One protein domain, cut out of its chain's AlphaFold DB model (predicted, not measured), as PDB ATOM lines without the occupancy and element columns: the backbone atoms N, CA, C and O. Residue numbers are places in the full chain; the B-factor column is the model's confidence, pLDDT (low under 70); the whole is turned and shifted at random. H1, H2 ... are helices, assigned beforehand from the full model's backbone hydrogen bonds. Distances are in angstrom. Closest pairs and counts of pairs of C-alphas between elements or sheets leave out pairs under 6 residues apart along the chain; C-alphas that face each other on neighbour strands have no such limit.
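Overview. This is residues 134 to 322 of the 434 residues of an uncharacterized protein of Streptomyces luteus (UniProt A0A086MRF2). Two helical lobes stand end to end and make the long axis: in one, H6, H7 and H8 pack on H1; in the other, the hairpin of H4 and H5 packs crosswise on H2, with short H3 beyond it near H4. Residues 208 to 218, in the long link from H3 to H4, stick out as a loop. The printed part has 189 residues with eight named helices, H1 to H8 in chain order, and no named strand; the class is all helix. It is only just compact, close to loose, with a radius of gyration of the C-alphas of 19.0 A and an elongated outline of 62 by 37 by 32 A.

Along the chain. Find C-alpha 158 at (175.516, 136.567, 168.755); from there H2 runs 31.6 A to residue 179. H4, residues 228 to 249, spans 30.4 A with a kink of 50 degrees near residue 243, and H5 holds residues 254 to 266. H3 is residues 191 to 199. H1 starts at C-alpha 134, (138.445, 132.322, 157.445), and runs 29.8 A to residue 154. H6, residues 277 to 295, spans 23.7 A with a kink of 53 degrees near residue 289; H7 is residues 297 to 309, and H8, residues 312 to 320, ends at (143.064, 129.986, 170.833).

Arrangement. Start at H2, which touches H5 at a steep tilt of 53 degrees, closest at the C-alphas of Asp 167 and Asn 265, 6.1 A. H2 only just touches H4, with 3 pairs of C-alphas within 8 A, the closest Phe 170 and Phe 238 at 7.4 A. H4 and H5 form a helical hairpin at a shallow tilt of 20 degrees, with the C-alphas of Ala 247 and Trp 254 closest at 5.6 A. H3 and H4 are near each other, with 6 pairs of C-alphas within 10 A. H1, the hub, only just touches H2, only at the corner, where the C-alphas of Gln 154 and Ser 160 are closest at 5.1 A. H1 touches H6, closest at Tyr 146 and Val 283, 6.2 A between C-alphas; H7, at Trp 135 and Thr 299, 6.3 A; and H8, at Val 136 and Val 319, 5.8 A. H6 and H7 form another helical hairpin, at 23 degrees, with the C-alphas of Val 292 and Trp 300 closest at 6.0 A. Every O i to N i+4 pair is within hydrogen-bond range in H1 and H3, against 17 of 18 in H2, 16 of 18 in H4, 6 of 9 in H5, 13 of 15 in H6, 7 of 9 in H7 and 4 of 5 in H8.

Size, cuts and confidence. Look to Asp 189 and Gln 298 for the C-alphas farthest apart, 62.3 A. The printed part has no cut; the links H2 to H3 and H3 to H4 are long, with 11 and 28 residues. Mean pLDDT of the printed part is 75.4, and 51 residues are under 70, among them 200 to 226.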
ATOM      1  N   ASP A 134     137.324 132.039 158.364       94.06
ATOM      2  CA  ASP A 134     138.445 132.322 157.445       94.06
ATOM      3  C   ASP A 134     139.453 133.339 157.996       94.06
ATOM      4  O   ASP A 134     140.665 133.180 157.857       94.06
ATOM      5  N   TRP A 135     138.966 134.380 158.674       93.75
ATOM      6  CA  TRP A 135     139.829 135.395 159.268       93.75
ATOM      7  C   TRP A 135     140.672 134.866 160.437       93.75
ATOM      8  O   TRP A 135     141.794 135.334 160.614       93.75
ATOM      9  N   VAL A 136     140.166 133.895 161.207       93.31
ATOM     10  CA  VAL A 136     140.911 133.228 162.287       93.31
ATOM     11  C   VAL A 136     142.003 132.350 161.689       93.31
ATOM     12  O   VAL A 136     143.149 132.442 162.117       93.31
ATOM     13  N   GLN A 137     141.677 131.570 160.653       92.38
ATOM     14  CA  GLN A 137     142.664 130.755 159.935       92.38
ATOM     15  C   GLN A 137     143.771 131.626 159.330       92.38
ATOM     16  O   GLN A 137     144.954 131.299 159.409       92.38
ATOM     17  N   MET A 138     143.394 132.773 158.753       94.19
ATOM     18  CA  MET A 138     144.340 133.749 158.213       94.19
ATOM     19  C   MET A 138     145.244 134.328 159.307       94.19
ATOM     20  O   MET A 138     146.442 134.485 159.082       94.19
ATOM     21  N   TRP A 139     144.694 134.657 160.478       92.88
ATOM     22  CA  TRP A 139     145.471 135.180 161.607       92.88
ATOM     23  C   TRP A 139     146.449 134.149 162.159       92.88
ATOM     24  O   TRP A 139     147.605 134.489 162.390       92.88
ATOM     25  N   ASP A 140     146.008 132.904 162.321       86.44
ATOM     26  CA  ASP A 140     146.858 131.789 162.737       86.44
ATOM     27  C   ASP A 140     148.009 131.570 161.742       86.44
ATOM     28  O   ASP A 140     149.183 131.543 162.107       86.44
ATOM     29  N   TRP A 141     147.702 131.560 160.443       90.81
ATOM     30  CA  TRP A 141     148.717 131.459 159.395       90.81
ATOM     31  C   TRP A 141     149.696 132.647 159.380       90.81
ATOM     32  O   TRP A 141     150.900 132.450 159.210       90.81
ATOM     33  N   LEU A 142     149.215 133.879 159.580       88.75
ATOM     34  CA  LEU A 142     150.079 135.058 159.701       88.75
ATOM     35  C   LEU A 142     150.951 135.000 160.963       88.75
ATOM     36  O   LEU A 142     152.110 135.406 160.897       88.75
ATOM     37  N   ASN A 143     150.434 134.472 162.080       85.12
ATOM     38  CA  ASN A 143     151.212 134.245 163.298       85.12
ATOM     39  C   ASN A 143     152.363 133.278 163.020       85.12
ATOM     40  O   ASN A 143     153.511 133.647 163.259       85.12
ATOM     41  N   LYS A 144     152.079 132.110 162.426       79.94
ATOM     42  CA  LYS A 144     153.108 131.125 162.049       79.94
ATOM     43  C   LYS A 144     154.180 131.754 161.157       79.94
ATOM     44  O   LYS A 144     155.359 131.695 161.476       79.94
ATOM     45  N   ARG A 145     153.785 132.477 160.100       83.56
ATOM     46  CA  ARG A 145     154.745 133.162 159.210       83.56
ATOM     47  C   ARG A 145     155.575 134.228 159.911       83.56
ATOM     48  O   ARG A 145     156.761 134.348 159.617       83.56
ATOM     49  N   TYR A 146     154.959 135.022 160.782       82.12
ATOM     50  CA  TYR A 146     155.674 136.026 161.559       82.12
ATOM     51  C   TYR A 146     156.699 135.370 162.480       82.12
ATOM     52  O   TYR A 146     157.837 135.823 162.512       82.12
ATOM     53  N   LEU A 147     156.327 134.290 163.173       73.50
ATOM     54  CA  LEU A 147     157.231 133.533 164.040       73.50
ATOM     55  C   LEU A 147     158.390 132.928 163.241       73.50
ATOM     56  O   LEU A 147     159.539 133.155 163.604       73.50
ATOM     57  N   THR A 148     158.131 132.301 162.090       71.12
ATOM     58  CA  THR A 148     159.194 131.791 161.207       71.12
ATOM     59  C   THR A 148     160.124 132.905 160.716       71.12
ATOM     60  O   THR A 148     161.346 132.763 160.721       71.12
ATOM     61  N   ALA A 149     159.573 134.041 160.276       73.94
ATOM     62  CA  ALA A 149     160.376 135.169 159.805       73.94
ATOM     63  C   ALA A 149     161.194 135.795 160.945       73.94
ATOM     64  O   ALA A 149     162.346 136.181 160.746       73.94
ATOM     65  N   ARG A 150     160.620 135.843 162.150       74.69
ATOM     66  CA  ARG A 150     161.281 136.316 163.364       74.69
ATOM     67  C   ARG A 150     162.419 135.387 163.769       74.69
ATOM     68  O   ARG A 150     163.510 135.895 163.991       74.69
ATOM     69  N   ALA A 151     162.209 134.072 163.768       65.00
ATOM     70  CA  ALA A 151     163.251 133.083 164.036       65.00
ATOM     71  C   ALA A 151     164.433 133.249 163.063       65.00
ATOM     72  O   ALA A 151     165.580 133.368 163.486       65.00
ATOM     73  N   ARG A 152     164.159 133.416 161.760       66.31
ATOM     74  CA  ARG A 152     165.195 133.703 160.745       66.31
ATOM     75  C   ARG A 152     165.920 135.031 160.967       66.31
ATOM     76  O   ARG A 152     167.118 135.132 160.708       66.31
ATOM     77  N   ALA A 153     165.209 136.069 161.404       67.12
ATOM     78  CA  ALA A 153     165.809 137.364 161.717       67.12
ATOM     79  C   ALA A 153     166.660 137.301 162.998       67.12
ATOM     80  O   ALA A 153     167.741 137.887 163.045       67.12
ATOM     81  N   GLN A 154     166.205 136.552 164.007       63.50
ATOM     82  CA  GLN A 154     166.912 136.296 165.262       63.50
ATOM     83  C   GLN A 154     168.114 135.358 165.078       63.50
ATOM     84  O   GLN A 154     169.094 135.503 165.794       63.50
ATOM     85  N   ALA A 155     168.136 134.489 164.069       59.62
ATOM     86  CA  ALA A 155     169.315 133.677 163.757       59.62
ATOM     87  C   ALA A 155     170.559 134.517 163.376       59.62
ATOM     88  O   ALA A 155     171.679 134.010 163.350       59.62
ATOM     89  N   ARG A 156     170.395 135.819 163.093       61.38
ATOM     90  CA  ARG A 156     171.478 136.718 162.676       61.38
ATOM     91  C   ARG A 156     172.022 137.524 163.861       61.38
ATOM     92  O   ARG A 156     171.584 138.643 164.120       61.38
ATOM     93  N   GLY A 157     173.040 136.980 164.529       69.19
ATOM     94  CA  GLY A 157     173.912 137.708 165.460       69.19
ATOM     95  C   GLY A 157     173.993 137.112 166.868       69.19
ATOM     96  O   GLY A 157     173.002 136.644 167.420       69.19
ATOM     97  N   ALA A 158     175.176 137.220 167.485       74.62
ATOM     98  CA  ALA A 158     175.516 136.567 168.755       74.62
ATOM     99  C   ALA A 158     174.567 136.876 169.933       74.62
ATOM    100  O   ALA A 158     174.431 136.059 170.833       74.62
ATOM    101  N   HIS A 159     173.914 138.046 169.957       79.88
ATOM    102  CA  HIS A 159     172.928 138.391 170.994       79.88
ATOM    103  C   HIS A 159     171.647 137.565 170.872       79.88
ATOM    104  O   HIS A 159     171.149 137.041 171.862       79.88
ATOM    105  N   SER A 160     171.131 137.437 169.656       72.56
ATOM    106  CA  SER A 160     169.878 136.743 169.384       72.56
ATOM    107  C   SER A 160     170.051 135.222 169.384       72.56
ATOM    108  O   SER A 160     169.161 134.519 169.846       72.56
ATOM    109  N   GLN A 161     171.214 134.724 168.953       76.12
ATOM    110  CA  GLN A 161     171.576 133.309 169.080       76.12
ATOM    111  C   GLN A 161     171.667 132.885 170.545       76.12
ATOM    112  O   GLN A 161     171.156 131.834 170.906       76.12
ATOM    113  N   LEU A 162     172.278 133.717 171.394       82.25
ATOM    114  CA  LEU A 162     172.394 133.423 172.819       82.25
ATOM    115  C   LEU A 162     171.039 133.501 173.538       82.25
ATOM    116  O   LEU A 162     170.815 132.721 174.451       82.25
ATOM    117  N   LEU A 163     170.125 134.391 173.127       81.75
ATOM    118  CA  LEU A 163     168.739 134.368 173.621       81.75
ATOM    119  C   LEU A 163     168.050 133.043 173.272       81.75
ATOM    120  O   LEU A 163     167.566 132.381 174.179       81.75
ATOM    121  N   ARG A 164     168.094 132.637 171.995       74.00
ATOM    122  CA  ARG A 164     167.477 131.389 171.520       74.00
ATOM    123  C   ARG A 164     168.025 130.159 172.247       74.00
ATOM    124  O   ARG A 164     167.245 129.358 172.733       74.00
ATOM    125  N   PHE A 165     169.346 130.054 172.369       81.38
ATOM    126  CA  PHE A 165     169.983 128.954 173.095       81.38
ATOM    127  C   PHE A 165     169.487 128.869 174.542       81.38
ATOM    128  O   PHE A 165     169.110 127.804 175.006       81.38
ATOM    129  N   LEU A 166     169.414 130.004 175.248       86.50
ATOM    130  CA  LEU A 166     168.886 130.023 176.612       86.50
ATOM    131  C   LEU A 166     167.397 129.656 176.677       86.50
ATOM    132  O   LEU A 166     166.970 129.097 177.681       86.50
ATOM    133  N   ASP A 167     166.613 129.987 175.651       80.50
ATOM    134  CA  ASP A 167     165.194 129.636 175.572       80.50
ATOM    135  C   ASP A 167     164.996 128.124 175.413       80.50
ATOM    136  O   ASP A 167     164.301 127.527 176.232       80.50
ATOM    137  N   GLU A 168     165.674 127.521 174.433       73.38
ATOM    138  CA  GLU A 168     165.649 126.079 174.148       73.38
ATOM    139  C   GLU A 168     166.137 125.274 175.361       73.38
ATOM    140  O   GLU A 168     165.470 124.354 175.826       73.38
ATOM    141  N   THR A 169     167.272 125.654 175.957       80.69
ATOM    142  CA  THR A 169     167.806 124.873 177.081       80.69
ATOM    143  C   THR A 169     167.035 125.076 178.384       80.69
ATOM    144  O   THR A 169     167.069 124.212 179.262       80.69
ATOM    145  N   PHE A 170     166.326 126.198 178.541       84.31
ATOM    146  CA  PHE A 170     165.470 126.387 179.709       84.31
ATOM    147  C   PHE A 170     164.253 125.458 179.687       84.31
ATOM    148  O   PHE A 170     163.807 125.030 180.748       84.31
ATOM    149  N   GLU A 171     163.736 125.112 178.512       74.44
ATOM    150  CA  GLU A 171     162.658 124.132 178.384       74.44
ATOM    151  C   GLU A 171     163.094 122.751 178.888       74.44
ATOM    152  O   GLU A 171     162.448 122.179 179.769       74.44
ATOM    153  N   THR A 172     164.257 122.272 178.437       71.25
ATOM    154  CA  THR A 172     164.864 121.027 178.936       71.25
ATOM    155  C   THR A 172     165.110 121.084 180.445       71.25
ATOM    156  O   THR A 172     164.741 120.170 181.178       71.25
ATOM    157  N   TYR A 173     165.640 122.206 180.941       77.81
ATOM    158  CA  TYR A 173     165.858 122.429 182.370       77.81
ATOM    159  C   TYR A 173     164.575 122.324 183.202       77.81
ATOM    160  O   TYR A 173     164.599 121.796 184.312       77.81
ATOM    161  N   VAL A 174     163.450 122.837 182.696       77.50
ATOM    162  CA  VAL A 174     162.150 122.759 183.377       77.50
ATOM    163  C   VAL A 174     161.677 121.307 183.476       77.50
ATOM    164  O   VAL A 174     161.219 120.899 184.546       77.50
ATOM    165  N   TRP A 175     161.827 120.525 182.405       69.12
ATOM    166  CA  TRP A 175     161.487 119.100 182.384       69.12
ATOM    167  C   TRP A 175     162.347 118.269 183.339       69.12
ATOM    168  O   TRP A 175     161.809 117.492 184.138       69.12
ATOM    169  N   ASP A 176     163.662 118.481 183.317       71.19
ATOM    170  CA  ASP A 176     164.606 117.776 184.186       71.19
ATOM    171  C   ASP A 176     164.377 118.140 185.654       71.19
ATOM    172  O   ASP A 176     164.240 117.263 186.502       71.19
ATOM    173  N   ARG A 177     164.217 119.432 185.962       75.12
ATOM    174  CA  ARG A 177     163.960 119.917 187.328       75.12
ATOM    175  C   ARG A 177     162.603 119.483 187.884       75.12
ATOM    176  O   ARG A 177     162.443 119.404 189.100       75.12
ATOM    177  N   ALA A 178     161.617 119.227 187.024       71.94
ATOM    178  CA  ALA A 178     160.342 118.647 187.438       71.94
ATOM    179  C   ALA A 178     160.447 117.136 187.725       71.94
ATOM    180  O   ALA A 178     159.626 116.605 188.476       71.94
ATOM    181  N   SER A 179     161.445 116.457 187.148       65.75
ATOM    182  CA  SER A 179     161.586 114.995 187.161       65.75
ATOM    183  C   SER A 179     162.701 114.472 188.082       65.75
ATOM    184  O   SER A 179     162.633 113.317 188.507       65.75
ATOM    185  N   ASP A 180     163.706 115.292 188.405       63.50
ATOM    186  CA  ASP A 180     164.898 114.941 189.188       63.50
ATOM    187  C   ASP A 180     165.194 115.980 190.296       63.50
ATOM    188  O   ASP A 180     164.882 117.166 190.185       63.50
ATOM    189  N   ASP A 181     165.824 115.529 191.385       55.97
ATOM    190  CA  ASP A 181     166.256 116.345 192.531       55.97
ATOM    191  C   ASP A 181     167.568 117.115 192.248       55.97
ATOM    192  O   ASP A 181     167.955 117.975 193.049       55.97
ATOM    193  N   ASN A 182     168.266 116.826 191.138       60.31
ATOM    194  CA  ASN A 182     169.447 117.572 190.695       60.31
ATOM    195  C   ASN A 182     169.186 118.324 189.373       60.31
ATOM    196  O   ASN A 182     169.300 117.728 188.308       60.31
ATOM    197  N   PRO A 183     168.859 119.625 189.426       64.00
ATOM    198  CA  PRO A 183     168.428 120.377 188.252       64.00
ATOM    199  C   PRO A 183     169.570 120.991 187.437       64.00
ATOM    200  O   PRO A 183     169.300 121.752 186.516       64.00
ATOM    201  N   ASP A 184     170.831 120.780 187.806       73.19
ATOM    202  CA  ASP A 184     171.940 121.462 187.142       73.19
ATOM    203  C   ASP A 184     172.060 121.001 185.679       73.19
ATOM    204  O   ASP A 184     172.182 119.812 185.401       73.19
ATOM    205  N   VAL A 185     172.047 121.953 184.735       71.94
ATOM    206  CA  VAL A 185     172.130 121.650 183.290       71.94
ATOM    207  C   VAL A 185     173.490 121.094 182.850       71.94
ATOM    208  O   VAL A 185     173.605 120.561 181.753       71.94
ATOM    209  N   TYR A 186     174.513 121.224 183.699       75.00
ATOM    210  CA  TYR A 186     175.817 120.565 183.592       75.00
ATOM    211  C   TYR A 186     176.478 120.487 184.979       75.00
ATOM    212  O   TYR A 186     176.159 121.270 185.875       75.00
ATOM    213  N   ASP A 187     177.452 119.598 185.162       80.88
ATOM    214  CA  ASP A 187     178.302 119.531 186.350       80.88
ATOM    215  C   ASP A 187     179.352 120.658 186.322       80.88
ATOM    216  O   ASP A 187     180.344 120.619 185.587       80.88
ATOM    217  N   ALA A 188     179.136 121.695 187.137       79.69
ATOM    218  CA  ALA A 188     180.036 122.846 187.236       79.69
ATOM    219  C   ALA A 188     181.414 122.504 187.845       79.69
ATOM    220  O   ALA A 188     182.362 123.282 187.690       79.69
ATOM    221  N   ASP A 189     181.538 121.363 188.534       83.62
ATOM    222  CA  ASP A 189     182.806 120.860 189.068       83.62
ATOM    223  C   ASP A 189     183.565 119.986 188.042       83.62
ATOM    224  O   ASP A 189     184.753 119.702 188.253       83.62
ATOM    225  N   ASP A 190     182.935 119.617 186.915       83.94
ATOM    226  CA  ASP A 190     183.564 118.948 185.770       83.94
ATOM    227  C   ASP A 190     183.755 119.913 184.575       83.94
ATOM    228  O   ASP A 190     182.831 120.192 183.804       83.94
ATOM    229  N   PRO A 191     184.989 120.399 184.335       82.00
ATOM    230  CA  PRO A 191     185.283 121.275 183.204       82.00
ATOM    231  C   PRO A 191     185.004 120.654 181.831       82.00
ATOM    232  O   PRO A 191     184.855 121.400 180.865       82.00
ATOM    233  N   ALA A 192     185.008 119.321 181.710       77.88
ATOM    234  CA  ALA A 192     184.714 118.645 180.450       77.88
ATOM    235  C   ALA A 192     183.212 118.655 180.152       77.88
ATOM    236  O   ALA A 192     182.840 118.894 179.007       77.88
ATOM    237  N   ASP A 193     182.380 118.465 181.176       79.06
ATOM    238  CA  ASP A 193     180.921 118.517 181.066       79.06
ATOM    239  C   ASP A 193     180.437 119.949 180.812       79.06
ATOM    240  O   ASP A 193     179.737 120.225 179.840       79.06
ATOM    241  N   THR A 194     180.975 120.902 181.582       81.38
ATOM    242  CA  THR A 194     180.765 122.337 181.349       81.38
ATOM    243  C   THR A 194     181.168 122.735 179.923       81.38
ATOM    244  O   THR A 194     180.491 123.529 179.273       81.38
ATOM    245  N   ALA A 195     182.287 122.217 179.404       79.81
ATOM    246  CA  ALA A 195     182.704 122.522 178.040       79.81
ATOM    247  C   ALA A 195     181.792 121.892 176.991       79.81
ATOM    248  O   ALA A 195     181.412 122.601 176.070       79.81
ATOM    249  N   ALA A 196     181.424 120.620 177.149       76.94
ATOM    250  CA  ALA A 196     180.545 119.923 176.219       76.94
ATOM    251  C   ALA A 196     179.194 120.637 176.075       76.94
ATOM    252  O   ALA A 196     178.793 120.943 174.958       76.94
ATOM    253  N   TRP A 197     178.564 121.005 177.192       80.81
ATOM    254  CA  TRP A 197     177.273 121.695 177.184       80.81
ATOM    255  C   TRP A 197     177.330 123.066 176.493       80.81
ATOM    256  O   TRP A 197     176.473 123.415 175.688       80.81
ATOM    257  N   TRP A 198     178.371 123.861 176.763       81.31
ATOM    258  CA  TRP A 198     178.537 125.167 176.114       81.31
ATOM    259  C   TRP A 198     179.040 125.071 174.665       81.31
ATOM    260  O   TRP A 198     178.935 126.058 173.939       81.31
ATOM    261  N   ASP A 199     179.623 123.945 174.252       78.06
ATOM    262  CA  ASP A 199     180.097 123.724 172.881       78.06
ATOM    263  C   ASP A 199     178.946 123.305 171.935       78.06
ATOM    264  O   ASP A 199     179.077 123.475 170.719       78.06
ATOM    265  N   ASP A 200     177.799 122.867 172.476       67.56
ATOM    266  CA  ASP A 200     176.541 122.704 171.725       67.56
ATOM    267  C   ASP A 200     175.968 124.055 171.251       67.56
ATOM    268  O   ASP A 200     175.262 124.127 170.241       67.56
ATOM    269  N   PHE A 201     176.350 125.170 171.887       61.94
ATOM    270  CA  PHE A 201     176.101 126.503 171.342       61.94
ATOM    271  C   PHE A 201     176.982 126.757 170.108       61.94
ATOM    272  O   PHE A 201     178.157 127.117 170.217       61.94
ATOM    273  N   GLN A 202     176.396 126.648 168.911       59.38
ATOM    274  CA  GLN A 202     177.083 126.941 167.650       59.38
ATOM    275  C   GLN A 202     176.632 128.289 167.046       59.38
ATOM    276  O   GLN A 202     175.621 128.366 166.347       59.38
ATOM    277  N   PRO A 203     177.381 129.389 167.261       50.59
ATOM    278  CA  PRO A 203     177.002 130.718 166.772       50.59
ATOM    279  C   PRO A 203     177.132 130.906 165.247       50.59
ATOM    280  O   PRO A 203     176.717 131.942 164.732       50.59
ATOM    281  N   ASP A 204     177.693 129.943 164.510       44.72
ATOM    282  CA  ASP A 204     177.966 130.056 163.065       44.72
ATOM    283  C   ASP A 204     177.351 128.920 162.222       44.72
ATOM    284  O   ASP A 204     177.697 128.776 161.046       44.72
ATOM    285  N   SER A 205     176.443 128.112 162.779       45.06
ATOM    286  CA  SER A 205     175.731 127.090 161.999       45.06
ATOM    287  C   SER A 205     174.821 127.763 160.980       45.06
ATOM    288  O   SER A 205     174.008 128.627 161.321       45.06
ATOM    289  N   ASP A 206     175.005 127.408 159.711       42.84
ATOM    290  CA  ASP A 206     174.175 127.886 158.614       42.84
ATOM    291  C   ASP A 206     172.739 127.384 158.847       42.84
ATOM    292  O   ASP A 206     172.547 126.169 158.890       42.84
ATOM    293  N   PRO A 207     171.725 128.258 159.003       45.22
ATOM    294  CA  PRO A 207     170.340 127.829 159.214       45.22
ATOM    295  C   PRO A 207     169.750 127.077 158.007       45.22
ATOM    296  O   PRO A 207     168.628 126.590 158.095       45.22
ATOM    297  N   ASP A 208     170.480 127.007 156.887       43.97
ATOM    298  CA  ASP A 208     170.152 126.193 155.713       43.97
ATOM    299  C   ASP A 208     170.806 124.783 155.750       43.97
ATOM    300  O   ASP A 208     170.662 124.021 154.793       43.97
ATOM    301  N   SER A 209     171.571 124.436 156.800       40.16
ATOM    302  CA  SER A 209     172.311 123.162 156.920       40.16
ATOM    303  C   SER A 209     171.622 122.098 157.779       40.16
ATOM    304  O   SER A 209     172.105 120.961 157.799       40.16
ATOM    305  N   ASP A 210     170.530 122.433 158.456       37.97
ATOM    306  CA  ASP A 210     169.766 121.457 159.225       37.97
ATOM    307  C   ASP A 210     168.717 120.828 158.306       37.97
ATOM    308  O   ASP A 210     168.107 121.493 157.464       37.97
ATOM    309  N   GLY A 211     168.662 119.501 158.359       35.06
ATOM    310  CA  GLY A 211     168.033 118.649 157.369       35.06
ATOM    311  C   GLY A 211     166.572 118.995 157.108       35.06
ATOM    312  O   GLY A 211     165.820 119.412 157.981       35.06
ATOM    313  N   GLU A 212     166.165 118.754 155.869       34.47
ATOM    314  CA  GLU A 212     164.788 118.389 155.560       34.47
ATOM    315  C   GLU A 212     164.427 117.156 156.419       34.47
ATOM    316  O   GLU A 212     164.666 116.066 155.929       34.47
ATOM    317  N   ASP A 213     164.002 117.300 157.685       36.22
ATOM    318  CA  ASP A 213     163.369 116.225 158.493       36.22
ATOM    319  C   ASP A 213     162.760 116.660 159.863       36.22
ATOM    320  O   ASP A 213     162.171 115.811 160.523       36.22
ATOM    321  N   ASP A 214     162.769 117.935 160.285       36.41
ATOM    322  CA  ASP A 214     162.136 118.342 161.568       36.41
ATOM    323  C   ASP A 214     160.678 118.832 161.386       36.41
ATOM    324  O   ASP A 214     160.316 119.951 161.755       36.41
ATOM    325  N   GLU A 215     159.824 118.024 160.745       37.06
ATOM    326  CA  GLU A 215     158.368 118.286 160.688       37.06
ATOM    327  C   GLU A 215     157.592 117.697 161.890       37.06
ATOM    328  O   GLU A 215     156.392 117.953 161.987       37.06
ATOM    329  N   ASP A 216     158.260 117.000 162.824       35.72
ATOM    330  CA  ASP A 216     157.628 116.261 163.936       35.72
ATOM    331  C   ASP A 216     158.034 116.720 165.361       35.72
ATOM    332  O   ASP A 216     157.599 116.104 166.334       35.72
ATOM    333  N   ASP A 217     158.804 117.802 165.530       36.16
ATOM    334  CA  ASP A 217     159.019 118.397 166.862       36.16
ATOM    335  C   ASP A 217     157.794 119.254 167.231       36.16
ATOM    336  O   ASP A 217     157.766 120.479 167.084       36.16
ATOM    337  N   GLU A 218     156.715 118.588 167.640       40.62
ATOM    338  CA  GLU A 218     155.638 119.244 168.374       40.62
ATOM    339  C   GLU A 218     156.241 119.806 169.668       40.62
ATOM    340  O   GLU A 218     156.681 119.028 170.509       40.62
ATOM    341  N   ASP A 219     156.282 121.141 169.812       43.88
ATOM    342  CA  ASP A 219     156.654 121.822 171.062       43.88
ATOM    343  C   ASP A 219     155.914 121.132 172.232       43.88
ATOM    344  O   ASP A 219     154.696 121.311 172.383       43.88
ATOM    345  N   GLU A 220     156.604 120.297 173.020       44.31
ATOM    346  CA  GLU A 220     155.962 119.557 174.105       44.31
ATOM    347  C   GLU A 220     155.462 120.585 175.127       44.31
ATOM    348  O   GLU A 220     156.249 121.368 175.669       44.31
ATOM    349  N   PRO A 221     154.150 120.643 175.418       51.25
ATOM    350  CA  PRO A 221     153.647 121.617 176.368       51.25
ATOM    351  C   PRO A 221     154.324 121.394 177.722       51.25
ATOM    352  O   PRO A 221     154.357 120.269 178.225       51.25
ATOM    353  N   LEU A 222     154.836 122.476 178.323       56.66
ATOM    354  CA  LEU A 222     155.400 122.444 179.675       56.66
ATOM    355  C   LEU A 222     154.457 121.693 180.635       56.66
ATOM    356  O   LEU A 222     153.235 121.821 180.494       56.66
ATOM    357  N   PRO A 223     154.986 120.978 181.647       58.53
ATOM    358  CA  PRO A 223     154.166 120.216 182.585       58.53
ATOM    359  C   PRO A 223     152.986 121.040 183.132       58.53
ATOM    360  O   PRO A 223     153.187 122.109 183.717       58.53
ATOM    361  N   GLU A 224     151.755 120.539 182.954       49.47
ATOM    362  CA  GLU A 224     150.500 121.295 183.162       49.47
ATOM    363  C   GLU A 224     150.306 121.842 184.597       49.47
ATOM    364  O   GLU A 224     149.518 122.767 184.810       49.47
ATOM    365  N   ASP A 225     151.043 121.307 185.576       54.50
ATOM    366  CA  ASP A 225     150.929 121.624 187.007       54.50
ATOM    367  C   ASP A 225     151.936 122.683 187.513       54.50
ATOM    368  O   ASP A 225     151.976 122.982 188.714       54.50
ATOM    369  N   LEU A 226     152.768 123.267 186.641       64.75
ATOM    370  CA  LEU A 226     153.764 124.264 187.051       64.75
ATOM    371  C   LEU A 226     153.152 125.666 187.203       64.75
ATOM    372  O   LEU A 226     152.729 126.304 186.240       64.75
ATOM    373  N   ASP A 227     153.154 126.185 188.434       74.00
ATOM    374  CA  ASP A 227     152.728 127.559 188.724       74.00
ATOM    375  C   ASP A 227     153.676 128.591 188.076       74.00
ATOM    376  O   ASP A 227     154.903 128.456 188.098       74.00
ATOM    377  N   ALA A 228     153.109 129.678 187.550       70.25
ATOM    378  CA  ALA A 228     153.840 130.787 186.950       70.25
ATOM    379  C   ALA A 228     154.835 131.440 187.927       70.25
ATOM    380  O   ALA A 228     155.911 131.868 187.507       70.25
ATOM    381  N   GLU A 229     154.504 131.495 189.225       74.81
ATOM    382  CA  GLU A 229     155.424 131.997 190.257       74.81
ATOM    383  C   GLU A 229     156.654 131.088 190.421       74.81
ATOM    384  O   GLU A 229     157.765 131.581 190.627       74.81
ATOM    385  N   LEU A 230     156.479 129.770 190.281       77.31
ATOM    386  CA  LEU A 230     157.564 128.793 190.372       77.31
ATOM    387  C   LEU A 230     158.491 128.875 189.152       77.31
ATOM    388  O   LEU A 230     159.711 128.897 189.311       77.31
ATOM    389  N   LEU A 231     157.924 129.019 187.952       78.88
ATOM    390  CA  LEU A 231     158.700 129.209 186.722       78.88
ATOM    391  C   LEU A 231     159.554 130.486 186.763       78.88
ATOM    392  O   LEU A 231     160.683 130.488 186.280       78.88
ATOM    393  N   ASP A 232     159.061 131.569 187.367       81.56
ATOM    394  CA  ASP A 232     159.846 132.799 187.531       81.56
ATOM    395  C   ASP A 232     161.048 132.615 188.473       81.56
ATOM    396  O   ASP A 232     162.118 133.173 188.219       81.56
ATOM    397  N   ILE A 233     160.903 131.801 189.525       84.31
ATOM    398  CA  ILE A 233     162.026 131.416 190.393       84.31
ATOM    399  C   ILE A 233     163.042 130.596 189.588       84.31
ATOM    400  O   ILE A 233     164.236 130.890 189.627       84.31
ATOM    401  N   TRP A 234     162.576 129.623 188.805       87.38
ATOM    402  CA  TRP A 234     163.439 128.750 188.009       87.38
ATOM    403  C   TRP A 234     164.205 129.497 186.916       87.38
ATOM    404  O   TRP A 234     165.393 129.243 186.741       87.38
ATOM    405  N   ARG A 235     163.589 130.482 186.250       88.81
ATOM    406  CA  ARG A 235     164.284 131.375 185.300       88.81
ATOM    407  C   ARG A 235     165.446 132.112 185.961       88.81
ATOM    408  O   ARG A 235     166.526 132.243 185.384       88.81
ATOM    409  N   GLN A 236     165.226 132.618 187.173       89.44
ATOM    410  CA  GLN A 236     166.250 133.358 187.900       89.44
ATOM    411  C   GLN A 236     167.379 132.442 188.383       89.44
ATOM    412  O   GLN A 236     168.547 132.833 188.298       89.44
ATOM    413  N   ASP A 237     167.046 131.243 188.861       88.50
ATOM    414  CA  ASP A 237     168.022 130.223 189.253       88.50
ATOM    415  C   ASP A 237     168.894 129.821 188.057       88.50
ATOM    416  O   ASP A 237     170.119 129.882 188.149       88.50
ATOM    417  N   PHE A 238     168.266 129.523 186.916       89.75
ATOM    418  CA  PHE A 238     168.930 129.144 185.671       89.75
ATOM    419  C   PHE A 238     169.935 130.206 185.202       89.75
ATOM    420  O   PHE A 238     171.120 129.919 185.021       89.75
ATOM    421  N   LEU A 239     169.519 131.477 185.107       91.44
ATOM    422  CA  LEU A 239     170.446 132.561 184.757       91.44
ATOM    423  C   LEU A 239     171.568 132.745 185.780       91.44
ATOM    424  O   LEU A 239     172.683 133.118 185.409       91.44
ATOM    425  N   THR A 240     171.276 132.548 187.066       91.25
ATOM    426  CA  THR A 240     172.271 132.708 188.133       91.25
ATOM    427  C   THR A 240     173.328 131.612 188.052       91.25
ATOM    428  O   THR A 240     174.513 131.916 188.190       91.25
ATOM    429  N   PHE A 241     172.910 130.374 187.780       89.62
ATOM    430  CA  PHE A 241     173.786 129.225 187.575       89.62
ATOM    431  C   PHE A 241     174.732 129.440 186.384       89.62
ATOM    432  O   PHE A 241     175.945 129.305 186.526       89.62
ATOM    433  N   LEU A 242     174.201 129.896 185.245       91.25
ATOM    434  CA  LEU A 242     174.985 130.113 184.024       91.25
ATOM    435  C   LEU A 242     175.886 131.359 184.062       91.25
ATOM    436  O   LEU A 242     176.797 131.489 183.244       91.25
ATOM    437  N   ALA A 243     175.662 132.298 184.990       90.62
ATOM    438  CA  ALA A 243     176.327 133.603 184.992       90.62
ATOM    439  C   ALA A 243     177.872 133.575 184.983       90.62
ATOM    440  O   ALA A 243     178.451 134.393 184.255       90.62
ATOM    441  N   PRO A 244     178.565 132.707 185.750       89.50
ATOM    442  CA  PRO A 244     180.029 132.662 185.758       89.50
ATOM    443  C   PRO A 244     180.623 132.258 184.398       89.50
ATOM    444  O   PRO A 244     181.539 132.923 183.902       89.50
ATOM    445  N   GLU A 245     180.073 131.216 183.773       88.62
ATOM    446  CA  GLU A 245     180.536 130.718 182.473       88.62
ATOM    447  C   GLU A 245     180.062 131.607 181.324       88.62
ATOM    448  O   GLU A 245     180.863 131.997 180.471       88.62
ATOM    449  N   GLY A 246     178.806 132.057 181.351       87.75
ATOM    450  CA  GLY A 246     178.245 132.953 180.344       87.75
ATOM    451  C   GLY A 246     179.020 134.271 180.221       87.75
ATOM    452  O   GLY A 246     179.325 134.720 179.114       87.75
ATOM    453  N   ALA A 247     179.436 134.867 181.346       91.44
ATOM    454  CA  ALA A 247     180.271 136.071 181.342       91.44
ATOM    455  C   ALA A 247     181.700 135.816 180.822       91.44
ATOM    456  O   ALA A 247     182.310 136.718 180.241       91.44
ATOM    457  N   THR A 248     182.228 134.607 181.026       89.56
ATOM    458  CA  THR A 248     183.571 134.206 180.584       89.56
ATOM    459  C   THR A 248     183.603 133.920 179.084       89.56
ATOM    460  O   THR A 248     184.492 134.411 178.384       89.56
ATOM    461  N   ARG A 249     182.615 133.174 178.576       84.00
ATOM    462  CA  ARG A 249     182.515 132.752 177.172       84.00
ATOM    463  C   ARG A 249     181.941 133.839 176.259       84.00
ATOM    464  O   ARG A 249     182.401 133.989 175.127       84.00
ATOM    465  N   HIS A 250     181.019 134.670 176.756       85.81
ATOM    466  CA  HIS A 250     180.353 135.725 175.977       85.81
ATOM    467  C   HIS A 250     180.506 137.131 176.597       85.81
ATOM    468  O   HIS A 250     179.509 137.834 176.801       85.81
ATOM    469  N   PRO A 251     181.737 137.623 176.841       86.56
ATOM    470  CA  PRO A 251     181.979 138.844 177.622       86.56
ATOM    471  C   PRO A 251     181.380 140.121 177.008       86.56
ATOM    472  O   PRO A 251     181.113 141.085 177.722       86.56
ATOM    473  N   GLY A 252     181.164 140.148 175.688       84.19
ATOM    474  CA  GLY A 252     180.565 141.284 174.976       84.19
ATOM    475  C   GLY A 252     179.036 141.265 174.885       84.19
ATOM    476  O   GLY A 252     178.450 142.274 174.495       84.19
ATOM    477  N   THR A 253     178.395 140.147 175.236       85.38
ATOM    478  CA  THR A 253     176.980 139.891 174.914       85.38
ATOM    479  C   THR A 253     176.172 139.458 176.137       85.38
ATOM    480  O   THR A 253     175.027 139.889 176.280       85.38
ATOM    481  N   TRP A 254     176.776 138.690 177.052       90.38
ATOM    482  CA  TRP A 254     176.114 138.086 178.211       90.38
ATOM    483  C   TRP A 254     175.331 139.094 179.049       90.38
ATOM    484  O   TRP A 254     174.145 138.912 179.289       90.38
ATOM    485  N   ALA A 255     175.960 140.209 179.433       89.56
ATOM    486  CA  ALA A 255     175.314 141.214 180.277       89.56
ATOM    487  C   ALA A 255     174.066 141.836 179.627       89.56
ATOM    488  O   ALA A 255     173.113 142.168 180.324       89.56
ATOM    489  N   ALA A 256     174.065 141.992 178.299       82.19
ATOM    490  CA  ALA A 256     172.915 142.517 177.573       82.19
ATOM    491  C   ALA A 256     171.797 141.472 177.446       82.19
ATOM    492  O   ALA A 256     170.632 141.833 177.553       82.19
ATOM    493  N   VAL A 257     172.150 140.198 177.235       87.12
ATOM    494  CA  VAL A 257     171.196 139.081 177.132       87.12
ATOM    495  C   VAL A 257     170.560 138.775 178.485       87.12
ATOM    496  O   VAL A 257     169.340 138.820 178.606       87.12
ATOM    497  N   ALA A 258     171.361 138.571 179.532       89.50
ATOM    498  CA  ALA A 258     170.874 138.262 180.876       89.50
ATOM    499  C   ALA A 258     169.948 139.357 181.441       89.50
ATOM    500  O   ALA A 258     169.037 139.064 182.209       89.50
ATOM    501  N   ALA A 259     170.145 140.619 181.036       85.44
ATOM    502  CA  ALA A 259     169.294 141.732 181.451       85.44
ATOM    503  C   ALA A 259     167.875 141.693 180.860       85.44
ATOM    504  O   ALA A 259     166.987 142.342 181.405       85.44
ATOM    505  N   VAL A 260     167.667 140.987 179.743       78.81
ATOM    506  CA  VAL A 260     166.380 140.950 179.032       78.81
ATOM    507  C   VAL A 260     165.785 139.547 178.939       78.81
ATOM    508  O   VAL A 260     164.600 139.429 178.645       78.81
ATOM    509  N   TRP A 261     166.571 138.498 179.196       86.94
ATOM    510  CA  TRP A 261     166.168 137.119 178.929       86.94
ATOM    511  C   TRP A 261     164.969 136.656 179.761       86.94
ATOM    512  O   TRP A 261     164.063 136.075 179.194       86.94
ATOM    513  N   VAL A 262     164.876 136.963 181.060       83.31
ATOM    514  CA  VAL A 262     163.719 136.520 181.873       83.31
ATOM    515  C   VAL A 262     162.401 137.051 181.304       83.31
ATOM    516  O   VAL A 262     161.430 136.312 181.162       83.31
ATOM    517  N   ASP A 263     162.378 138.333 180.940       73.56
ATOM    518  CA  ASP A 263     161.211 138.943 180.311       73.56
ATOM    519  C   ASP A 263     161.024 138.441 178.874       73.56
ATOM    520  O   ASP A 263     159.892 138.326 178.418       73.56
ATOM    521  N   HIS A 264     162.100 138.125 178.155       72.62
ATOM    522  CA  HIS A 264     162.031 137.491 176.840       72.62
ATOM    523  C   HIS A 264     161.359 136.115 176.919       72.62
ATOM    524  O   HIS A 264     160.338 135.911 176.270       72.62
ATOM    525  N   ASN A 265     161.883 135.238 177.776       79.12
ATOM    526  CA  ASN A 265     161.472 133.857 177.981       79.12
ATOM    527  C   ASN A 265     160.036 133.752 178.510       79.12
ATOM    528  O   ASN A 265     159.220 133.018 177.961       79.12
ATOM    529  N   ARG A 266     159.663 134.584 179.496       71.38
ATOM    530  CA  ARG A 266     158.267 134.690 179.974       71.38
ATOM    531  C   ARG A 266     157.287 135.033 178.843       71.38
ATOM    532  O   ARG A 266     156.105 134.712 178.915       71.38
ATOM    533  N   ASN A 267     157.779 135.719 177.816       63.19
ATOM    534  CA  ASN A 267     157.010 136.139 176.657       63.19
ATOM    535  C   ASN A 267     157.346 135.321 175.395       63.19
ATOM    536  O   ASN A 267     157.054 135.802 174.305       63.19
ATOM    537  N   LEU A 268     157.945 134.126 175.494       62.69
ATOM    538  CA  LEU A 268     158.070 133.213 174.346       62.69
ATOM    539  C   LEU A 268     156.706 132.647 173.962       62.69
ATOM    540  O   LEU A 268     156.293 132.753 172.808       62.69
ATOM    541  N   ASP A 269     155.949 132.207 174.971       45.59
ATOM    542  CA  ASP A 269     154.570 131.719 174.835       45.59
ATOM    543  C   ASP A 269     153.553 132.811 174.536       45.59
ATOM    544  O   ASP A 269     152.386 132.544 174.218       45.59
ATOM    545  N   LEU A 270     153.966 134.066 174.655       38.88
ATOM    546  CA  LEU A 270     153.198 135.183 174.162       38.88
ATOM    547  C   LEU A 270     153.815 135.573 172.827       38.88
ATOM    548  O   LEU A 270     154.856 136.228 172.792       38.88
ATOM    549  N   PRO A 271     153.130 135.328 171.698       35.03
ATOM    550  CA  PRO A 271     153.301 136.224 170.570       35.03
ATOM    551  C   PRO A 271     153.204 137.634 171.194       35.03
ATOM    552  O   PRO A 271     152.192 137.932 171.815       35.03
ATOM    553  N   GLY A 272     154.247 138.479 171.213       38.72
ATOM    554  CA  GLY A 272     154.121 139.692 172.050       38.72
ATOM    555  C   GLY A 272     155.352 140.466 172.462       38.72
ATOM    556  O   GLY A 272     155.180 141.609 172.883       38.72
ATOM    557  N   SER A 273     156.573 139.949 172.287       44.06
ATOM    558  CA  SER A 273     157.726 140.857 172.249       44.06
ATOM    559  C   SER A 273     157.432 141.914 171.184       44.06
ATOM    560  O   SER A 273     156.990 141.525 170.097       44.06
ATOM    561  N   THR A 274     157.621 143.200 171.504       48.25
ATOM    562  CA  THR A 274     157.343 144.361 170.636       48.25
ATOM    563  C   THR A 274     157.345 143.982 169.164       48.25
ATOM    564  O   THR A 274     158.384 143.583 168.640       48.25
ATOM    565  N   VAL A 275     156.164 144.049 168.541       54.94
ATOM    566  CA  VAL A 275     155.972 143.759 167.121       54.94
ATOM    567  C   VAL A 275     157.030 144.540 166.352       54.94
ATOM    568  O   VAL A 275     157.022 145.771 166.381       54.94
ATOM    569  N   ASP A 276     157.961 143.831 165.715       67.44
ATOM    570  CA  ASP A 276     158.934 144.479 164.848       67.44
ATOM    571  C   ASP A 276     158.145 145.001 163.646       67.44
ATOM    572  O   ASP A 276     157.603 144.236 162.840       67.44
ATOM    573  N   GLU A 277     157.986 146.323 163.590       74.19
ATOM    574  CA  GLU A 277     157.194 146.998 162.568       74.19
ATOM    575  C   GLU A 277     157.771 146.732 161.171       74.19
ATOM    576  O   GLU A 277     157.012 146.520 160.225       74.19
ATOM    577  N   ALA A 278     159.101 146.649 161.043       78.25
ATOM    578  CA  ALA A 278     159.756 146.345 159.777       78.25
ATOM    579  C   ALA A 278     159.492 144.894 159.353       78.25
ATOM    580  O   ALA A 278     159.077 144.657 158.216       78.25
ATOM    581  N   LEU A 279     159.633 143.943 160.280       79.62
ATOM    582  CA  LEU A 279     159.350 142.527 160.025       79.62
ATOM    583  C   LEU A 279     157.867 142.282 159.709       79.62
ATOM    584  O   LEU A 279     157.523 141.492 158.835       79.62
ATOM    585  N   THR A 280     156.971 142.995 160.387       82.62
ATOM    586  CA  THR A 280     155.521 142.914 160.160       82.62
ATOM    587  C   THR A 280     155.162 143.401 158.763       82.62
ATOM    588  O   THR A 280     154.403 142.740 158.055       82.62
ATOM    589  N   VAL A 281     155.728 144.534 158.335       86.62
ATOM    590  CA  VAL A 281     155.542 145.054 156.974       86.62
ATOM    591  C   VAL A 281     156.083 144.072 155.933       86.62
ATOM    592  O   VAL A 281     155.435 143.855 154.907       86.62
ATOM    593  N   GLU A 282     157.237 143.457 156.189       85.06
ATOM    594  CA  GLU A 282     157.820 142.444 155.310       85.06
ATOM    595  C   GLU A 282     156.922 141.208 155.179       85.06
ATOM    596  O   GLU A 282     156.535 140.856 154.061       85.06
ATOM    597  N   VAL A 283     156.505 140.618 156.305       86.25
ATOM    598  CA  VAL A 283     155.609 139.452 156.350       86.25
ATOM    599  C   VAL A 283     154.304 139.745 155.617       86.25
ATOM    600  O   VAL A 283     153.884 138.944 154.786       86.25
ATOM    601  N   LEU A 284     153.672 140.899 155.863       91.69
ATOM    602  CA  LEU A 284     152.419 141.278 155.198       91.69
ATOM    603  C   LEU A 284     152.586 141.453 153.686       91.69
ATOM    604  O   LEU A 284     151.722 141.020 152.921       91.69
ATOM    605  N   ARG A 285     153.692 142.062 153.241       92.12
ATOM    606  CA  ARG A 285     153.990 142.256 151.814       92.12
ATOM    607  C   ARG A 285     154.134 140.920 151.087       92.12
ATOM    608  O   ARG A 285     153.627 140.780 149.976       92.12
ATOM    609  N   GLU A 286     154.814 139.953 151.696       90.38
ATOM    610  CA  GLU A 286     155.000 138.616 151.123       90.38
ATOM    611  C   GLU A 286     153.748 137.743 151.224       90.38
ATOM    612  O   GLU A 286     153.468 136.943 150.332       90.38
ATOM    613  N   ALA A 287     152.982 137.909 152.300       91.56
ATOM    614  CA  ALA A 287     151.773 137.148 152.563       91.56
ATOM    615  C   ALA A 287     150.603 137.545 151.653       91.56
ATOM    616  O   ALA A 287     149.809 136.680 151.283       91.56
ATOM    617  N   ALA A 288     150.502 138.824 151.272       93.19
ATOM    618  CA  ALA A 288     149.372 139.382 150.532       93.19
ATOM    619  C   ALA A 288     148.903 138.549 149.316       93.19
ATOM    620  O   ALA A 288     147.719 138.212 149.273       93.19
ATOM    621  N   PRO A 289     149.757 138.158 148.343       93.56
ATOM    622  CA  PRO A 289     149.288 137.402 147.176       93.56
ATOM    623  C   PRO A 289     148.702 136.033 147.546       93.56
ATOM    624  O   PRO A 289     147.707 135.615 146.956       93.56
ATOM    625  N   ILE A 290     149.286 135.347 148.534       94.81
ATOM    626  CA  ILE A 290     148.824 134.029 148.991       94.81
ATOM    627  C   ILE A 290     147.523 134.181 149.782       94.81
ATOM    628  O   ILE A 290     146.570 133.437 149.558       94.81
ATOM    629  N   ALA A 291     147.458 135.173 150.670       92.19
ATOM    630  CA  ALA A 291     146.299 135.402 151.513       92.19
ATOM    631  C   ALA A 291     145.059 135.792 150.701       92.19
ATOM    632  O   ALA A 291     143.982 135.239 150.911       92.19
ATOM    633  N   VAL A 292     145.221 136.682 149.718       95.44
ATOM    634  CA  VAL A 292     144.136 137.077 148.809       95.44
ATOM    635  C   VAL A 292     143.666 135.892 147.965       95.44
ATOM    636  O   VAL A 292     142.463 135.720 147.780       95.44
ATOM    637  N   ALA A 293     144.584 135.052 147.478       94.31
ATOM    638  CA  ALA A 293     144.222 133.862 146.712       94.31
ATOM    639  C   ALA A 293     143.469 132.818 147.556       94.31
ATOM    640  O   ALA A 293     142.571 132.159 147.038       94.31
ATOM    641  N   ARG A 294     143.827 132.672 148.840       95.06
ATOM    642  CA  ARG A 294     143.274 131.646 149.736       95.06
ATOM    643  C   ARG A 294     141.966 132.060 150.416       95.06
ATOM    644  O   ARG A 294     141.038 131.263 150.432       95.06
ATOM    645  N   TRP A 295     141.882 133.279 150.954       95.38
ATOM    646  CA  TRP A 295     140.739 133.752 151.760       95.38
ATOM    647  C   TRP A 295     139.964 134.917 151.127       95.38
ATOM    648  O   TRP A 295     138.957 135.371 151.673       95.38
ATOM    649  N   GLY A 296     140.415 135.409 149.971       95.62
ATOM    650  CA  GLY A 296     139.771 136.489 149.233       95.62
ATOM    651  C   GLY A 296     140.211 137.896 149.650       95.62
ATOM    652  O   GLY A 296     140.626 138.159 150.779       95.62
ATOM    653  N   GLU A 297     140.071 138.830 148.706       95.88
ATOM    654  CA  GLU A 297     140.465 140.238 148.870       95.88
ATOM    655  C   GLU A 297     139.745 140.916 150.043       95.88
ATOM    656  O   GLU A 297     140.356 141.667 150.796       95.88
ATOM    657  N   GLN A 298     138.450 140.640 150.226       95.94
ATOM    658  CA  GLN A 298     137.659 141.267 151.284       95.94
ATOM    659  C   GLN A 298     138.182 140.889 152.678       95.94
ATOM    660  O   GLN A 298     138.468 141.775 153.482       95.94
ATOM    661  N   THR A 299     138.361 139.592 152.938       95.31
ATOM    662  CA  THR A 299     138.887 139.081 154.213       95.31
ATOM    663  C   THR A 299     140.262 139.670 154.505       95.31
ATOM    664  O   THR A 299     140.503 140.164 155.607       95.31
ATOM    665  N   TRP A 300     141.142 139.696 153.499       95.56
ATOM    666  CA  TRP A 300     142.468 140.291 153.626       95.56
ATOM    667  C   TRP A 300     142.395 141.766 154.035       95.56
ATOM    668  O   TRP A 300     142.979 142.147 155.050       95.56
ATOM    669  N   GLN A 301     141.658 142.600 153.295       95.56
ATOM    670  CA  GLN A 301     141.572 144.044 153.549       95.56
ATOM    671  C   GLN A 301     140.961 144.378 154.916       95.56
ATOM    672  O   GLN A 301     141.397 145.322 155.575       95.56
ATOM    673  N   GLU A 302     139.975 143.602 155.367       95.44
ATOM    674  CA  GLU A 302     139.311 143.833 156.653       95.44
ATOM    675  C   GLU A 302     140.179 143.429 157.855       95.44
ATOM    676  O   GLU A 302     140.124 144.077 158.907       95.44
ATOM    677  N   HIS A 303     140.982 142.369 157.721       95.00
ATOM    678  CA  HIS A 303     141.602 141.712 158.870       95.00
ATOM    679  C   HIS A 303     143.125 141.857 158.967       95.00
ATOM    680  O   HIS A 303     143.630 141.846 160.091       95.00
ATOM    681  N   HIS A 304     143.868 142.053 157.870       91.62
ATOM    682  CA  HIS A 304     145.326 142.239 157.958       91.62
ATOM    683  C   HIS A 304     145.749 143.496 158.748       91.62
ATOM    684  O   HIS A 304     146.703 143.391 159.522       91.62
ATOM    685  N   PRO A 305     145.056 144.660 158.675       92.31
ATOM    686  CA  PRO A 305     145.461 145.837 159.447       92.31
ATOM    687  C   PRO A 305     145.209 145.638 160.943       92.31
ATOM    688  O   PRO A 305     145.957 146.135 161.780       92.31
ATOM    689  N   ARG A 306     144.153 144.885 161.281       91.81
ATOM    690  CA  ARG A 306     143.814 144.529 162.663       91.81
ATOM    691  C   ARG A 306     144.837 143.566 163.250       91.81
ATOM    692  O   ARG A 306     145.250 143.772 164.381       91.81
ATOM    693  N   TRP A 307     145.274 142.576 162.473       91.69
ATOM    694  CA  TRP A 307     146.363 141.689 162.872       91.69
ATOM    695  C   TRP A 307     147.661 142.479 163.097       91.69
ATOM    696  O   TRP A 307     148.293 142.339 164.141       91.69
ATOM    697  N   ALA A 308     148.011 143.379 162.170       88.62
ATOM    698  CA  ALA A 308     149.216 144.204 162.260       88.62
ATOM    699  C   ALA A 308     149.227 145.099 163.511       88.62
ATOM    700  O   ALA A 308     150.245 145.194 164.189       88.62
ATOM    701  N   ALA A 309     148.085 145.719 163.827       85.88
ATOM    702  CA  ALA A 309     147.921 146.616 164.969       85.88
ATOM    703  C   ALA A 309     147.710 145.894 166.311       85.88
ATOM    704  O   ALA A 309     147.850 146.521 167.361       85.88
ATOM    705  N   ALA A 310     147.329 144.615 166.290       81.31
ATOM    706  CA  ALA A 310     147.156 143.827 167.499       81.31
ATOM    707  C   ALA A 310     148.515 143.574 168.159       81.31
ATOM    708  O   ALA A 310     149.460 143.129 167.496       81.31
ATOM    709  N   ASP A 311     148.581 143.797 169.475       74.81
ATOM    710  CA  ASP A 311     149.603 143.143 170.278       74.81
ATOM    711  C   ASP A 311     149.424 141.635 170.157       74.81
ATOM    712  O   ASP A 311     148.365 141.117 169.777       74.81
ATOM    713  N   ALA A 312     150.489 140.904 170.414       68.69
ATOM    714  CA  ALA A 312     150.468 139.534 169.979       68.69
ATOM    715  C   ALA A 312     149.790 138.595 171.016       68.69
ATOM    716  O   ALA A 312     149.296 137.538 170.627       68.69
ATOM    717  N   ARG A 313     149.553 139.054 172.263       70.12
ATOM    718  CA  ARG A 313     148.588 138.415 173.176       70.12
ATOM    719  C   ARG A 313     147.202 138.411 172.539       70.12
ATOM    720  O   ARG A 313     146.566 137.368 172.450       70.12
ATOM    721  N   THR A 314     146.771 139.552 172.008       78.00
ATOM    722  CA  THR A 314     145.509 139.670 171.271       78.00
ATOM    723  C   THR A 314     145.498 138.758 170.041       78.00
ATOM    724  O   THR A 314     144.462 138.159 169.744       78.00
ATOM    725  N   ARG A 315     146.628 138.599 169.333       80.44
ATOM    726  CA  ARG A 315     146.741 137.643 168.212       80.44
ATOM    727  C   ARG A 315     146.578 136.188 168.666       80.44
ATOM    728  O   ARG A 315     145.891 135.450 167.966       80.44
ATOM    729  N   LYS A 316     147.158 135.791 169.808       74.06
ATOM    730  CA  LYS A 316     147.013 134.446 170.402       74.06
ATOM    731  C   LYS A 316     145.572 134.199 170.841       74.06
ATOM    732  O   LYS A 316     144.925 133.295 170.322       74.06
ATOM    733  N   ASP A 317     145.025 135.072 171.686       76.19
ATOM    734  CA  ASP A 317     143.677 134.939 172.257       76.19
ATOM    735  C   ASP A 317     142.585 134.866 171.165       76.19
ATOM    736  O   ASP A 317     141.604 134.118 171.275       76.19
ATOM    737  N   SER A 318     142.781 135.604 170.063       81.44
ATOM    738  CA  SER A 318     141.876 135.599 168.903       81.44
ATOM    739  C   SER A 318     141.870 134.279 168.126       81.44
ATOM    740  O   SER A 318     140.915 134.033 167.394       81.44
ATOM    741  N   VAL A 319     142.905 133.445 168.271       83.81
ATOM    742  CA  VAL A 319     143.029 132.131 167.619       83.81
ATOM    743  C   VAL A 319     142.686 131.004 168.593       83.81
ATOM    744  O   VAL A 319     141.884 130.134 168.253       83.81
ATOM    745  N   THR A 320     143.224 131.040 169.815       75.88
ATOM    746  CA  THR A 320     143.064 129.986 170.833       75.88
ATOM    747  C   THR A 320     141.598 129.710 171.159       75.88
ATOM    748  O   THR A 320     141.186 128.557 171.252       75.88
ATOM    749  N   SER A 321     140.762 130.752 171.223       82.06
ATOM    750  CA  SER A 321     139.319 130.613 171.481       82.06
ATOM    751  C   SER A 321     138.562 129.762 170.446       82.06
ATOM    752  O   SER A 321     137.450 129.312 170.725       82.06
ATOM    753  N   TRP A 322     139.161 129.489 169.285       87.69
ATOM    754  CA  TRP A 322     138.566 128.722 168.191       87.69
ATOM    755  C   TRP A 322     139.248 127.369 167.941       87.69
ATOM    756  O   TRP A 322     138.841 126.667 167.021       87.69
TER     757      TRP A 322